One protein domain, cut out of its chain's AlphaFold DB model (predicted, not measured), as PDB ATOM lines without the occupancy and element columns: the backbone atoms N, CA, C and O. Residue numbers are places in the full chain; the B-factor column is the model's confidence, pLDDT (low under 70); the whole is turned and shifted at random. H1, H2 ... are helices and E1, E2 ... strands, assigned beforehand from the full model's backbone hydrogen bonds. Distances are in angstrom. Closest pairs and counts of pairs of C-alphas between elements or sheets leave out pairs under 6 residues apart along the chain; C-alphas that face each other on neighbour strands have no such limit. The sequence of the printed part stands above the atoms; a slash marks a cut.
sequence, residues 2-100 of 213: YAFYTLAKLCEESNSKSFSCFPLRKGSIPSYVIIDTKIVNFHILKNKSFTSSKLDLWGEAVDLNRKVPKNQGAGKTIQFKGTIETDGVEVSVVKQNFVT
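What this domain is: This is residues 2 to 100 of the 213 residues of an uncharacterized protein of Rhizopus microsporus ATCC 52813 (UniProt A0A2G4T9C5). A small three-stranded sheet, grazed by two short side-by-side helices, H2 and H3, is joined by a long link to a lone helix, H1, set off at one end. The 99 printed residues hold H1 E1 H2 H3 E2 E3 in that order; the antiparallel sheet runs E1 E2 E3. The class is mixed, helices and strands, with under half of the residues in named elements. It is loose, radius of gyration of the C-alphas 16.2 A, spanning 50 by 32 by 23 A.

Where its parts are: E2, residues 79 to 86, 18.5 A, bends by 75 degrees at 82. E3 is 91 to 96, 16.2 A, ending at C-alpha 96 (25.304, -46.983, -41.422); E1 is 33 to 36. H2 is 37 to 44, H3 54 to 61, and H1 2 to 13, 16.5 A, from C-alpha 2 (-5.571, -45.843, -56.706).

How they stand to each other: N 35 of E1 and O 84 of E2 are 2.7 A apart; in the hairpin E2 and E3, N 85 and O 92 are 2.8 A apart. H2 and H3 touch, closest C-alphas Thr 37 and Lys 54, 6.4 A, at a shallow tilt of 28 degrees, the same way. H1 is not on the sheet. Every O i to N i+4 pair is within hydrogen-bond range in H1, H2 and H3.

The domain as a whole: The printed part has no cut; links H1 to E1 and H3 to E2 are long. Residues under pLDDT 70 include 16 to 31.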
ATOM      1  N   TYR A   2      -4.637 -46.937 -57.030       41.97
ATOM      2  CA  TYR A   2      -5.571 -45.843 -56.706       41.97
ATOM      3  C   TYR A   2      -4.873 -44.523 -56.330       41.97
ATOM      4  O   TYR A   2      -5.165 -43.495 -56.920       41.97
ATOM      5  N   ALA A   3      -3.859 -44.572 -55.457       50.00
ATOM      6  CA  ALA A   3      -3.107 -43.383 -55.045       50.00
ATOM      7  C   ALA A   3      -2.461 -42.618 -56.217       50.00
ATOM      8  O   ALA A   3      -2.523 -41.395 -56.255       50.00
ATOM      9  N   PHE A   4      -1.896 -43.324 -57.205       56.94
ATOM     10  CA  PHE A   4      -1.294 -42.701 -58.391       56.94
ATOM     11  C   PHE A   4      -2.340 -42.091 -59.327       56.94
ATOM     12  O   PHE A   4      -2.100 -41.029 -59.891       56.94
ATOM     13  N   TYR A   5      -3.504 -42.734 -59.458       62.25
ATOM     14  CA  TYR A   5      -4.633 -42.179 -60.203       62.25
ATOM     15  C   TYR A   5      -5.148 -40.889 -59.550       62.25
ATOM     16  O   TYR A   5      -5.325 -39.887 -60.233       62.25
ATOM     17  N   THR A   6      -5.306 -40.880 -58.222       67.44
ATOM     18  CA  THR A   6      -5.726 -39.686 -57.475       67.44
ATOM     19  C   THR A   6      -4.718 -38.545 -57.616       67.44
ATOM     20  O   THR A   6      -5.115 -37.407 -57.834       67.44
ATOM     21  N   LEU A   7      -3.415 -38.841 -57.556       63.41
ATOM     22  CA  LEU A   7      -2.351 -37.845 -57.723       63.41
ATOM     23  C   LEU A   7      -2.326 -37.250 -59.138       63.41
ATOM     24  O   LEU A   7      -2.225 -36.037 -59.287       63.41
ATOM     25  N   ALA A   8      -2.464 -38.091 -60.169       63.97
ATOM     26  CA  ALA A   8      -2.536 -37.639 -61.556       63.97
ATOM     27  C   ALA A   8      -3.769 -36.755 -61.804       63.97
ATOM     28  O   ALA A   8      -3.637 -35.683 -62.388       63.97
ATOM     29  N   LYS A   9      -4.932 -37.164 -61.276       71.00
ATOM     30  CA  LYS A   9      -6.180 -36.396 -61.344       71.00
ATOM     31  C   LYS A   9      -6.040 -35.015 -60.693       71.00
ATOM     32  O   LYS A   9      -6.405 -34.018 -61.301       71.00
ATOM     33  N   LEU A  10      -5.449 -34.941 -59.498       76.94
ATOM     34  CA  LEU A  10      -5.209 -33.668 -58.804       76.94
ATOM     35  C   LEU A  10      -4.224 -32.759 -59.563       76.94
ATOM     36  O   LEU A  10      -4.385 -31.539 -59.566       76.94
ATOM     37  N   CYS A  11      -3.204 -33.323 -60.220       69.50
ATOM     38  CA  CYS A  11      -2.294 -32.550 -61.074       69.50
ATOM     39  C   CYS A  11      -3.000 -31.978 -62.315       69.50
ATOM     40  O   CYS A  11      -2.760 -30.822 -62.658       69.50
ATOM     41  N   GLU A  12      -3.876 -32.755 -62.959       73.56
ATOM     42  CA  GLU A  12      -4.684 -32.280 -64.093       73.56
ATOM     43  C   GLU A  12      -5.656 -31.174 -63.670       73.56
ATOM     44  O   GLU A  12      -5.693 -30.119 -64.299       73.56
ATOM     45  N   GLU A  13      -6.375 -31.362 -62.561       82.94
ATOM     46  CA  GLU A  13      -7.308 -30.366 -62.012       82.94
ATOM     47  C   GLU A  13      -6.604 -29.055 -61.627       82.94
ATOM     48  O   GLU A  13      -7.167 -27.973 -61.776       82.94
ATOM     49  N   SER A  14      -5.349 -29.131 -61.178       80.69
ATOM     50  CA  SER A  14      -4.535 -27.963 -60.820       80.69
ATOM     51  C   SER A  14      -3.761 -27.359 -61.997       80.69
ATOM     52  O   SER A  14      -2.912 -26.490 -61.784       80.69
ATOM     53  N   ASN A  15      -4.014 -27.818 -63.230       75.44
ATOM     54  CA  ASN A  15      -3.310 -27.404 -64.449       75.44
ATOM     55  C   ASN A  15      -1.771 -27.479 -64.320       75.44
ATOM     56  O   ASN A  15      -1.011 -26.745 -64.958       75.44
ATOM     57  N   SER A  16      -1.308 -28.365 -63.440       69.81
ATOM     58  CA  SER A  16       0.094 -28.565 -63.117       69.81
ATOM     59  C   SER A  16       0.622 -29.704 -63.972       69.81
ATOM     60  O   SER A  16       0.017 -30.772 -64.050       69.81
ATOM     61  N   LYS A  17       1.777 -29.505 -64.619       57.03
ATOM     62  CA  LYS A  17       2.419 -30.585 -65.380       57.03
ATOM     63  C   LYS A  17       2.594 -31.795 -64.467       57.03
ATOM     64  O   LYS A  17       3.264 -31.689 -63.438       57.03
ATOM     65  N   SER A  18       2.017 -32.930 -64.857       54.47
ATOM     66  CA  SER A  18       2.212 -34.186 -64.147       54.47
ATOM     67  C   SER A  18       3.707 -34.505 -64.131       54.47
ATOM     68  O   SER A  18       4.358 -34.731 -65.152       54.47
ATOM     69  N   PHE A  19       4.296 -34.428 -62.943       51.75
ATOM     70  CA  PHE A  19       5.698 -34.736 -62.738       51.75
ATOM     71  C   PHE A  19       5.804 -36.209 -62.357       51.75
ATOM     72  O   PHE A  19       5.517 -36.592 -61.225       51.75
ATOM     73  N   SER A  20       6.224 -37.052 -63.301       51.50
ATOM     74  CA  SER A  20       6.694 -38.394 -62.955       51.50
ATOM     75  C   SER A  20       8.079 -38.255 -62.329       51.50
ATOM     76  O   SER A  20       9.090 -38.255 -63.028       51.50
ATOM     77  N   CYS A  21       8.129 -38.122 -61.002       43.69
ATOM     78  CA  CYS A  21       9.377 -38.084 -60.231       43.69
ATOM     79  C   CYS A  21      10.189 -39.387 -60.333       43.69
ATOM     80  O   CYS A  21      11.365 -39.418 -59.970       43.69
ATOM     81  N   PHE A  22       9.580 -40.453 -60.859       45.97
ATOM     82  CA  PHE A  22      10.224 -41.735 -61.078       45.97
ATOM     83  C   PHE A  22      10.532 -41.941 -62.567       45.97
ATOM     84  O   PHE A  22       9.667 -41.690 -63.413       45.97
ATOM     85  N   PRO A  23      11.739 -42.430 -62.915       45.28
ATOM     86  CA  PRO A  23      12.033 -42.821 -64.285       45.28
ATOM     87  C   PRO A  23      11.014 -43.872 -64.736       45.28
ATOM     88  O   PRO A  23      10.772 -44.838 -64.012       45.28
ATOM     89  N   LEU A  24      10.438 -43.698 -65.929       45.22
ATOM     90  CA  LEU A  24       9.548 -44.680 -66.552       45.22
ATOM     91  C   LEU A  24      10.331 -45.983 -66.777       45.22
ATOM     92  O   LEU A  24      11.061 -46.141 -67.757       45.22
ATOM     93  N   ARG A  25      10.240 -46.919 -65.828       50.59
ATOM     94  CA  ARG A  25      10.919 -48.215 -65.920       50.59
ATOM     95  C   ARG A  25      10.028 -49.207 -66.658       50.59
ATOM     96  O   ARG A  25       8.835 -49.311 -66.410       50.59
ATOM     97  N   LYS A  26      10.639 -50.027 -67.518       48.47
ATOM     98  CA  LYS A  26       9.975 -51.127 -68.253       48.47
ATOM     99  C   LYS A  26       9.602 -52.333 -67.361       48.47
ATOM    100  O   LYS A  26       9.179 -53.368 -67.875       48.47
ATOM    101  N   GLY A  27       9.833 -52.246 -66.048       51.50
ATOM    102  CA  GLY A  27       9.582 -53.307 -65.071       51.50
ATOM    103  C   GLY A  27       8.380 -52.975 -64.192       51.50
ATOM    104  O   GLY A  27       8.224 -51.841 -63.770       51.50
ATOM    105  N   SER A  28       7.553 -53.976 -63.893       48.22
ATOM    106  CA  SER A  28       6.345 -53.848 -63.063       48.22
ATOM    107  C   SER A  28       6.616 -53.780 -61.555       48.22
ATOM    108  O   SER A  28       5.671 -53.751 -60.775       48.22
ATOM    109  N   ILE A  29       7.884 -53.842 -61.140       47.03
ATOM    110  CA  ILE A  29       8.291 -53.815 -59.735       47.03
ATOM    111  C   ILE A  29       8.859 -52.422 -59.469       47.03
ATOM    112  O   ILE A  29       9.856 -52.066 -60.113       47.03
ATOM    113  N   PRO A  30       8.246 -51.644 -58.565       49.31
ATOM    114  CA  PRO A  30       8.833 -50.412 -58.079       49.31
ATOM    115  C   PRO A  30      10.219 -50.725 -57.521       49.31
ATOM    116  O   PRO A  30      10.422 -51.684 -56.781       49.31
ATOM    117  N   SER A  31      11.211 -49.971 -57.955       61.69
ATOM    118  CA  SER A  31      12.564 -50.111 -57.442       61.69
ATOM    119  C   SER A  31      12.910 -48.822 -56.740       61.69
ATOM    120  O   SER A  31      12.828 -47.757 -57.360       61.69
ATOM    121  N   TYR A  32      13.329 -48.966 -55.496       75.56
ATOM    122  CA  TYR A  32      13.807 -47.901 -54.645       75.56
ATOM    123  C   TYR A  32      14.730 -46.922 -55.396       75.56
ATOM    124  O   TYR A  32      15.710 -47.302 -56.046       75.56
ATOM    125  N   VAL A  33      14.360 -45.646 -55.356       80.38
ATOM    126  CA  VAL A  33      15.158 -44.495 -55.767       80.38
ATOM    127  C   VAL A  33      15.856 -43.950 -54.538       80.38
ATOM    128  O   VAL A  33      15.248 -43.786 -53.484       80.38
ATOM    129  N   ILE A  34      17.142 -43.660 -54.691       86.69
ATOM    130  CA  ILE A  34      17.963 -43.104 -53.626       86.69
ATOM    131  C   ILE A  34      17.787 -41.586 -53.614       86.69
ATOM    132  O   ILE A  34      18.116 -40.911 -54.589       86.69
ATOM    133  N   ILE A  35      17.316 -41.060 -52.491       88.69
ATOM    134  CA  ILE A  35      17.344 -39.645 -52.138       88.69
ATOM    135  C   ILE A  35      18.584 -39.424 -51.270       88.69
ATOM    136  O   ILE A  35      18.652 -39.862 -50.117       88.69
ATOM    137  N   ASP A  36      19.587 -38.762 -51.841       89.50
ATOM    138  CA  ASP A  36      20.793 -38.333 -51.136       89.50
ATOM    139  C   ASP A  36      20.707 -36.846 -50.739       89.50
ATOM    140  O   ASP A  36      19.785 -36.126 -51.121       89.50
ATOM    141  N   THR A  37      21.691 -36.347 -49.987       89.38
ATOM    142  CA  THR A  37      21.700 -34.930 -49.573       89.38
ATOM    143  C   THR A  37      21.803 -33.957 -50.744       89.38
ATOM    144  O   THR A  37      21.376 -32.818 -50.601       89.38
ATOM    145  N   LYS A  38      22.338 -34.354 -51.909       89.62
ATOM    146  CA  LYS A  38      22.337 -33.465 -53.084       89.62
ATOM    147  C   LYS A  38      20.913 -33.258 -53.572       89.62
ATOM    148  O   LYS A  38      20.530 -32.122 -53.832       89.62
ATOM    149  N   ILE A  39      20.135 -34.335 -53.649       89.00
ATOM    150  CA  ILE A  39      18.720 -34.258 -54.008       89.00
ATOM    151  C   ILE A  39      17.955 -33.438 -52.970       89.00
ATOM    152  O   ILE A  39      17.206 -32.542 -53.352       89.00
ATOM    153  N   VAL A  40      18.201 -33.662 -51.677       91.06
ATOM    154  CA  VAL A  40      17.596 -32.840 -50.619       91.06
ATOM    155  C   VAL A  40      17.939 -31.362 -50.805       91.06
ATOM    156  O   VAL A  40      17.035 -30.544 -50.912       91.06
ATOM    157  N   ASN A  41      19.220 -31.012 -50.929       92.75
ATOM    158  CA  ASN A  41      19.659 -29.620 -51.016       92.75
ATOM    159  C   ASN A  41      19.108 -28.900 -52.255       92.75
ATOM    160  O   ASN A  41      18.508 -27.836 -52.142       92.75
ATOM    161  N   PHE A  42      19.299 -29.476 -53.445       90.69
ATOM    162  CA  PHE A  42      19.005 -28.780 -54.701       90.69
ATOM    163  C   PHE A  42      17.564 -28.952 -55.178       90.69
ATOM    164  O   PHE A  42      17.026 -28.047 -55.810       90.69
ATOM    165  N   HIS A  43      16.937 -30.101 -54.916       87.69
ATOM    166  CA  HIS A  43      15.611 -30.405 -55.460       87.69
ATOM    167  C   HIS A  43      14.491 -30.258 -54.430       87.69
ATOM    168  O   HIS A  43      13.408 -29.814 -54.803       87.69
ATOM    169  N   ILE A  44      14.740 -30.591 -53.158       88.88
ATOM    170  CA  ILE A  44      13.728 -30.466 -52.097       88.88
ATOM    171  C   ILE A  44      13.778 -29.065 -51.480       88.88
ATOM    172  O   ILE A  44      12.797 -28.330 -51.560       88.88
ATOM    173  N   LEU A  45      14.932 -28.671 -50.935       90.75
ATOM    174  CA  LEU A  45      15.138 -27.370 -50.288       90.75
ATOM    175  C   LEU A  45      15.362 -26.231 -51.292       90.75
ATOM    176  O   LEU A  45      15.186 -25.067 -50.954       90.75
ATOM    177  N   LYS A  46      15.708 -26.561 -52.545       91.50
ATOM    178  CA  LYS A  46      15.958 -25.598 -53.635       91.50
ATOM    179  C   LYS A  46      17.079 -24.593 -53.327       91.50
ATOM    180  O   LYS A  46      17.099 -23.487 -53.870       91.50
ATOM    181  N   ASN A  47      18.044 -24.993 -52.504       88.75
ATOM    182  CA  ASN A  47      19.231 -24.199 -52.214       88.75
ATOM    183  C   ASN A  47      20.133 -24.120 -53.450       88.75
ATOM    184  O   ASN A  47      20.300 -25.097 -54.180       88.75
ATOM    185  N   LYS A  48      20.762 -22.963 -53.677       89.62
ATOM    186  CA  LYS A  48      21.684 -22.760 -54.813       89.62
ATOM    187  C   LYS A  48      23.070 -23.371 -54.578       89.62
ATOM    188  O   LYS A  48      23.783 -23.661 -55.533       89.62
ATOM    189  N   SER A  49      23.449 -23.577 -53.322       89.31
ATOM    190  CA  SER A  49      24.737 -24.134 -52.899       89.31
ATOM    191  C   SER A  49      24.568 -24.931 -51.602       89.31
ATOM    192  O   SER A  49      23.478 -24.976 -51.032       89.31
ATOM    193  N   PHE A  50      25.626 -25.610 -51.156       86.25
ATOM    194  CA  PHE A  50      25.665 -26.229 -49.832       86.25
ATOM    195  C   PHE A  50      26.005 -25.160 -48.793       86.25
ATOM    196  O   PHE A  50      27.119 -24.642 -48.799       86.25
ATOM    197  N   THR A  51      25.048 -24.824 -47.934       80.44
ATOM    198  CA  THR A  51      25.187 -23.783 -46.899       80.44
ATOM    199  C   THR A  51      25.449 -24.352 -45.508       80.44
ATOM    200  O   THR A  51      25.990 -23.655 -44.656       80.44
ATOM    201  N   SER A  52      25.087 -25.613 -45.274       85.38
ATOM    202  CA  SER A  52      25.127 -26.259 -43.961       85.38
ATOM    203  C   SER A  52      25.610 -27.710 -44.052       85.38
ATOM    204  O   SER A  52      25.884 -28.242 -45.140       85.38
ATOM    205  N   SER A  53      25.796 -28.351 -42.894       86.88
ATOM    206  CA  SER A  53      26.285 -29.726 -42.851       86.88
ATOM    207  C   SER A  53      25.245 -30.704 -43.405       86.88
ATOM    208  O   SER A  53      24.051 -30.417 -43.499       86.88
ATOM    209  N   LYS A  54      25.697 -31.914 -43.757       88.00
ATOM    210  CA  LYS A  54      24.835 -32.949 -44.346       88.00
ATOM    211  C   LYS A  54      23.579 -33.205 -43.509       88.00
ATOM    212  O   LYS A  54      22.505 -33.368 -44.078       88.00
ATOM    213  N   LEU A  55      23.732 -33.306 -42.188       88.38
ATOM    214  CA  LEU A  55      22.626 -33.620 -41.285       88.38
ATOM    215  C   LEU A  55      21.743 -32.409 -41.005       88.38
ATOM    216  O   LEU A  55      20.550 -32.609 -40.830       88.38
ATOM    217  N   ASP A  56      22.284 -31.193 -41.052       90.44
ATOM    218  CA  ASP A  56      21.480 -29.976 -40.894       90.44
ATOM    219  C   ASP A  56      20.508 -29.829 -42.069       90.44
ATOM    220  O   ASP A  56      19.305 -29.709 -41.857       90.44
ATOM    221  N   LEU A  57      20.998 -30.017 -43.302       91.06
ATOM    222  CA  LEU A  57      20.153 -30.051 -44.505       91.06
ATOM    223  C   LEU A  57      19.076 -31.139 -44.428       91.06
ATOM    224  O   LEU A  57      17.950 -30.959 -44.882       91.06
ATOM    225  N   TRP A  58      19.410 -32.299 -43.862       92.00
ATOM    226  CA  TRP A  58      18.410 -33.340 -43.635       92.00
ATOM    227  C   TRP A  58      17.427 -32.976 -42.524       92.00
ATOM    228  O   TRP A  58      16.267 -33.352 -42.642       92.00
ATOM    229  N   GLY A  59      17.861 -32.254 -41.491       91.06
ATOM    230  CA  GLY A  59      17.018 -31.747 -40.410       91.06
ATOM    231  C   GLY A  59      15.996 -30.715 -40.881       91.06
ATOM    232  O   GLY A  59      14.897 -30.665 -40.340       91.06
ATOM    233  N   GLU A  60      16.322 -29.951 -41.925       90.94
ATOM    234  CA  GLU A  60      15.380 -29.043 -42.591       90.94
ATOM    235  C   GLU A  60      14.293 -29.802 -43.373       90.94
ATOM    236  O   GLU A  60      13.144 -29.371 -43.423       90.94
ATOM    237  N   ALA A  61      14.635 -30.947 -43.976       89.00
ATOM    238  CA  ALA A  61      13.705 -31.730 -44.796       89.00
ATOM    239  C   ALA A  61      12.922 -32.800 -44.012       89.00
ATOM    240  O   ALA A  61      11.820 -33.178 -44.409       89.00
ATOM    241  N   VAL A  62      13.500 -33.343 -42.937       88.31
ATOM    242  CA  VAL A  62      12.972 -34.481 -42.172       88.31
ATOM    243  C   VAL A  62      13.283 -34.304 -40.685       88.31
ATOM    244  O   VAL A  62      14.416 -34.030 -40.301       88.31
ATOM    245  N   ASP A  63      12.301 -34.570 -39.822       89.31
ATOM    246  CA  ASP A  63      12.493 -34.558 -38.367       89.31
ATOM    247  C   ASP A  63      13.399 -35.718 -37.901       89.31
ATOM    248  O   ASP A  63      12.963 -36.861 -37.710       89.31
ATOM    249  N   LEU A  64      14.681 -35.408 -37.686       87.81
ATOM    250  CA  LEU A  64      15.706 -36.363 -37.255       87.81
ATOM    251  C   LEU A  64      15.522 -36.865 -35.811       87.81
ATOM    252  O   LEU A  64      16.158 -37.847 -35.422       87.81
ATOM    253  N   ASN A  65      14.626 -36.260 -35.025       85.06
ATOM    254  CA  ASN A  65      14.335 -36.695 -33.656       85.06
ATOM    255  C   ASN A  65      13.320 -37.846 -33.599       85.06
ATOM    256  O   ASN A  65      13.115 -38.446 -32.537       85.06
ATOM    257  N   ARG A  66      12.705 -38.212 -34.732       84.94
ATOM    258  CA  ARG A  66      11.786 -39.355 -34.820       84.94
ATOM    259  C   ARG A  66      12.525 -40.682 -34.718       84.94
ATOM    260  O   ARG A  66      13.645 -40.826 -35.192       84.94
ATOM    261  N   LYS A  67      11.860 -41.701 -34.157       82.62
ATOM    262  CA  LYS A  67      12.416 -43.050 -33.898       82.62
ATOM    263  C   LYS A  67      13.206 -43.631 -35.079       82.62
ATOM    264  O   LYS A  67      14.214 -44.308 -34.870       82.62
ATOM    265  N   VAL A  68      12.747 -43.364 -36.303       82.94
ATOM    266  CA  VAL A  68      13.346 -43.880 -37.533       82.94
ATOM    267  C   VAL A  68      14.717 -43.246 -37.801       82.94
ATOM    268  O   VAL A  68      15.678 -43.998 -37.727       82.94
ATOM    269  N   PRO A  69      14.891 -41.933 -38.034       81.25
ATOM    270  CA  PRO A  69      16.218 -41.338 -38.247       81.25
ATOM    271  C   PRO A  69      17.048 -41.141 -36.969       81.25
ATOM    272  O   PRO A  69      18.268 -41.025 -37.066       81.25
ATOM    273  N   LYS A  70      16.428 -41.158 -35.780       83.69
ATOM    274  CA  LYS A  70      17.106 -40.867 -34.511       83.69
ATOM    275  C   LYS A  70      18.338 -41.746 -34.299       83.69
ATOM    276  O   LYS A  70      18.302 -42.978 -34.461       83.69
ATOM    277  N   ASN A  71      19.421 -41.087 -33.894       74.56
ATOM    278  CA  ASN A  71      20.652 -41.737 -33.471       74.56
ATOM    279  C   ASN A  71      20.371 -42.605 -32.245       74.56
ATOM    280  O   ASN A  71      19.809 -42.145 -31.251       74.56
ATOM    281  N   GLN A  72      20.744 -43.880 -32.317       69.25
ATOM    282  CA  GLN A  72      20.444 -44.837 -31.259       69.25
ATOM    283  C   GLN A  72      21.507 -44.802 -30.145       69.25
ATOM    284  O   GLN A  72      22.142 -45.810 -29.886       69.25
ATOM    285  N   GLY A  73      21.676 -43.656 -29.475       57.12
ATOM    286  CA  GLY A  73      22.433 -43.528 -28.218       57.12
ATOM    287  C   GLY A  73      23.940 -43.841 -28.270       57.12
ATOM    288  O   GLY A  73      24.493 -44.254 -29.289       57.12
ATOM    289  N   ALA A  74      24.617 -43.612 -27.140       49.59
ATOM    290  CA  ALA A  74      26.037 -43.909 -26.964       49.59
ATOM    291  C   ALA A  74      26.287 -45.429 -27.023       49.59
ATOM    292  O   ALA A  74      25.575 -46.206 -26.392       49.59
ATOM    293  N   GLY A  75      27.284 -45.853 -27.805       58.31
ATOM    294  CA  GLY A  75      27.680 -47.261 -27.952       58.31
ATOM    295  C   GLY A  75      27.147 -47.980 -29.198       58.31
ATOM    296  O   GLY A  75      27.658 -49.045 -29.534       58.31
ATOM    297  N   LYS A  76      26.184 -47.411 -29.941       60.69
ATOM    298  CA  LYS A  76      25.751 -47.965 -31.238       60.69
ATOM    299  C   LYS A  76      26.382 -47.191 -32.393       60.69
ATOM    300  O   LYS A  76      26.155 -45.998 -32.572       60.69
ATOM    301  N   THR A  77      27.167 -47.898 -33.200       71.00
ATOM    302  CA  THR A  77      27.946 -47.343 -34.320       71.00
ATOM    303  C   THR A  77      27.088 -46.945 -35.523       71.00
ATOM    304  O   THR A  77      27.541 -46.176 -36.367       71.00
ATOM    305  N   ILE A  78      25.849 -47.440 -35.614       78.81
ATOM    306  CA  ILE A  78      24.987 -47.284 -36.788       78.81
ATOM    307  C   ILE A  78      24.069 -46.063 -36.629       78.81
ATOM    308  O   ILE A  78      23.209 -46.015 -35.748       78.81
ATOM    309  N   GLN A  79      24.224 -45.081 -37.517       85.31
ATOM    310  CA  GLN A  79      23.502 -43.808 -37.485       85.31
ATOM    311  C   GLN A  79      22.906 -43.483 -38.850       85.31
ATOM    312  O   GLN A  79      23.369 -43.983 -39.876       85.31
ATOM    313  N   PHE A  80      21.885 -42.628 -38.884       87.31
ATOM    314  CA  PHE A  80      21.422 -42.094 -40.157       87.31
ATOM    315  C   PHE A  80      22.521 -41.211 -40.751       87.31
ATOM    316  O   PHE A  80      22.952 -40.234 -40.141       87.31
ATOM    317  N   LYS A  81      23.003 -41.576 -41.940       86.38
ATOM    318  CA  LYS A  81      24.067 -40.841 -42.634       86.38
ATOM    319  C   LYS A  81      23.546 -40.049 -43.823       86.38
ATOM    320  O   LYS A  81      24.358 -39.613 -44.624       86.38
ATOM    321  N   GLY A  82      22.238 -39.814 -43.931       87.94
ATOM    322  CA  GLY A  82      21.669 -38.929 -44.945       87.94
ATOM    323  C   GLY A  82      21.390 -39.595 -46.291       87.94
ATOM    324  O   GLY A  82      21.781 -39.049 -47.328       87.94
ATOM    325  N   THR A  83      20.760 -40.771 -46.247       88.38
ATOM    326  CA  THR A  83      20.301 -41.526 -47.419       88.38
ATOM    327  C   THR A  83      18.957 -42.178 -47.117       88.38
ATOM    328  O   THR A  83      18.844 -42.974 -46.182       88.38
ATOM    329  N   ILE A  84      17.950 -41.854 -47.921       89.69
ATOM    330  CA  ILE A  84      16.629 -42.485 -47.879       89.69
ATOM    331  C   ILE A  84      16.366 -43.121 -49.236       89.69
ATOM    332  O   ILE A  84      16.689 -42.552 -50.272       89.69
ATOM    333  N   GLU A  85      15.776 -44.302 -49.227       87.94
ATOM    334  CA  GLU A  85      15.359 -45.022 -50.415       87.94
ATOM    335  C   GLU A  85      13.834 -45.042 -50.477       87.94
ATOM    336  O   GLU A  85      13.180 -45.349 -49.486       87.94
ATOM    337  N   THR A  86      13.242 -44.732 -51.627       83.50
ATOM    338  CA  THR A  86      11.785 -44.808 -51.795       83.50
ATOM    339  C   THR A  86      11.385 -45.207 -53.204       83.50
ATOM    340  O   THR A  86      12.026 -44.822 -54.177       83.50
ATOM    341  N   ASP A  87      10.316 -45.978 -53.330       76.69
ATOM    342  CA  ASP A  87       9.712 -46.360 -54.607       76.69
ATOM    343  C   ASP A  87       8.371 -45.638 -54.873       76.69
ATOM    344  O   ASP A  87       7.668 -45.954 -55.834       76.69
ATOM    345  N   GLY A  88       8.028 -44.662 -54.021       70.44
ATOM    346  CA  GLY A  88       6.771 -43.912 -54.050       70.44
ATOM    347  C   GLY A  88       5.634 -44.522 -53.224       70.44
ATOM    348  O   GLY A  88       4.611 -43.865 -53.053       70.44
ATOM    349  N   VAL A  89       5.798 -45.740 -52.700       69.94
ATOM    350  CA  VAL A  89       4.844 -46.401 -51.791       69.94
ATOM    351  C   VAL A  89       5.510 -46.704 -50.451       69.94
ATOM    352  O   VAL A  89       4.941 -46.433 -49.395       69.94
ATOM    353  N   GLU A  90       6.730 -47.224 -50.496       72.31
ATOM    354  CA  GLU A  90       7.546 -47.581 -49.348       72.31
ATOM    355  C   GLU A  90       8.731 -46.620 -49.199       72.31
ATOM    356  O   GLU A  90       9.218 -45.999 -50.154       72.31
ATOM    357  N   VAL A  91       9.201 -46.492 -47.957       83.62
ATOM    358  CA  VAL A  91      10.371 -45.692 -47.597       83.62
ATOM    359  C   VAL A  91      11.287 -46.532 -46.717       83.62
ATOM    360  O   VAL A  91      10.910 -46.957 -45.627       83.62
ATOM    361  N   SER A  92      12.514 -46.722 -47.180       85.19
ATOM    362  CA  SER A  92      13.591 -47.385 -46.461       85.19
ATOM    363  C   SER A  92      14.613 -46.346 -46.003       85.19
ATOM    364  O   SER A  92      15.172 -45.597 -46.804       85.19
ATOM    365  N   VAL A  93      14.870 -46.279 -44.696       87.19
ATOM    366  CA  VAL A  93      15.864 -45.364 -44.117       87.19
ATOM    367  C   VAL A  93      17.140 -46.130 -43.814       87.19
ATOM    368  O   VAL A  93      17.152 -47.049 -42.994       87.19
ATOM    369  N   VAL A  94      18.234 -45.722 -44.449       82.50
ATOM    370  CA  VAL A  94      19.517 -46.410 -44.332       82.50
ATOM    371  C   VAL A  94      20.308 -45.838 -43.157       82.50
ATOM    372  O   VAL A  94      20.677 -44.659 -43.141       82.50
ATOM    373  N   LYS A  95      20.601 -46.685 -42.164       84.94
ATOM    374  CA  LYS A  95      21.542 -46.368 -41.085       84.94
ATOM    375  C   LYS A  95      22.842 -47.132 -41.296       84.94
ATOM    376  O   LYS A  95      22.819 -48.331 -41.550       84.94
ATOM    377  N   GLN A  96      23.969 -46.442 -41.172       81.31
ATOM    378  CA  GLN A  96      25.304 -46.983 -41.422       81.31
ATOM    379  C   GLN A  96      26.310 -46.437 -40.407       81.31
ATOM    380  O   GLN A  96      26.106 -45.384 -39.798       81.31
ATOM    381  N   ASN A  97      27.405 -47.168 -40.227       81.19
ATOM    382  CA  ASN A  97      28.543 -46.785 -39.389       81.19
ATOM    383  C   ASN A  97      29.698 -46.145 -40.184       81.19
ATOM    384  O   ASN A  97      30.669 -45.699 -39.582       81.19
ATOM    385  N   PHE A  98      29.590 -46.054 -41.513       72.38
ATOM    386  CA  PHE A  98      30.575 -45.419 -42.393       72.38
ATOM    387  C   PHE A  98      29.983 -44.211 -43.131       72.38
ATOM    388  O   PHE A  98      28.767 -44.053 -43.243       72.38
ATOM    389  N   VAL A  99      30.850 -43.320 -43.618       64.00
ATOM    390  CA  VAL A  99      30.436 -42.135 -44.378       64.00
ATOM    391  C   VAL A  99      30.137 -42.535 -45.823       64.00
ATOM    392  O   VAL A  99      30.967 -43.135 -46.497       64.00
ATOM    393  N   THR A 100      28.961 -42.165 -46.326       57.16
ATOM    394  CA  THR A 100      28.610 -42.317 -47.745       57.16
ATOM    395  C   THR A 100      29.427 -41.326 -48.587       57.16
ATOM    396  O   THR A 100      29.129 -40.128 -48.574       57.16
TER     397      THR A 100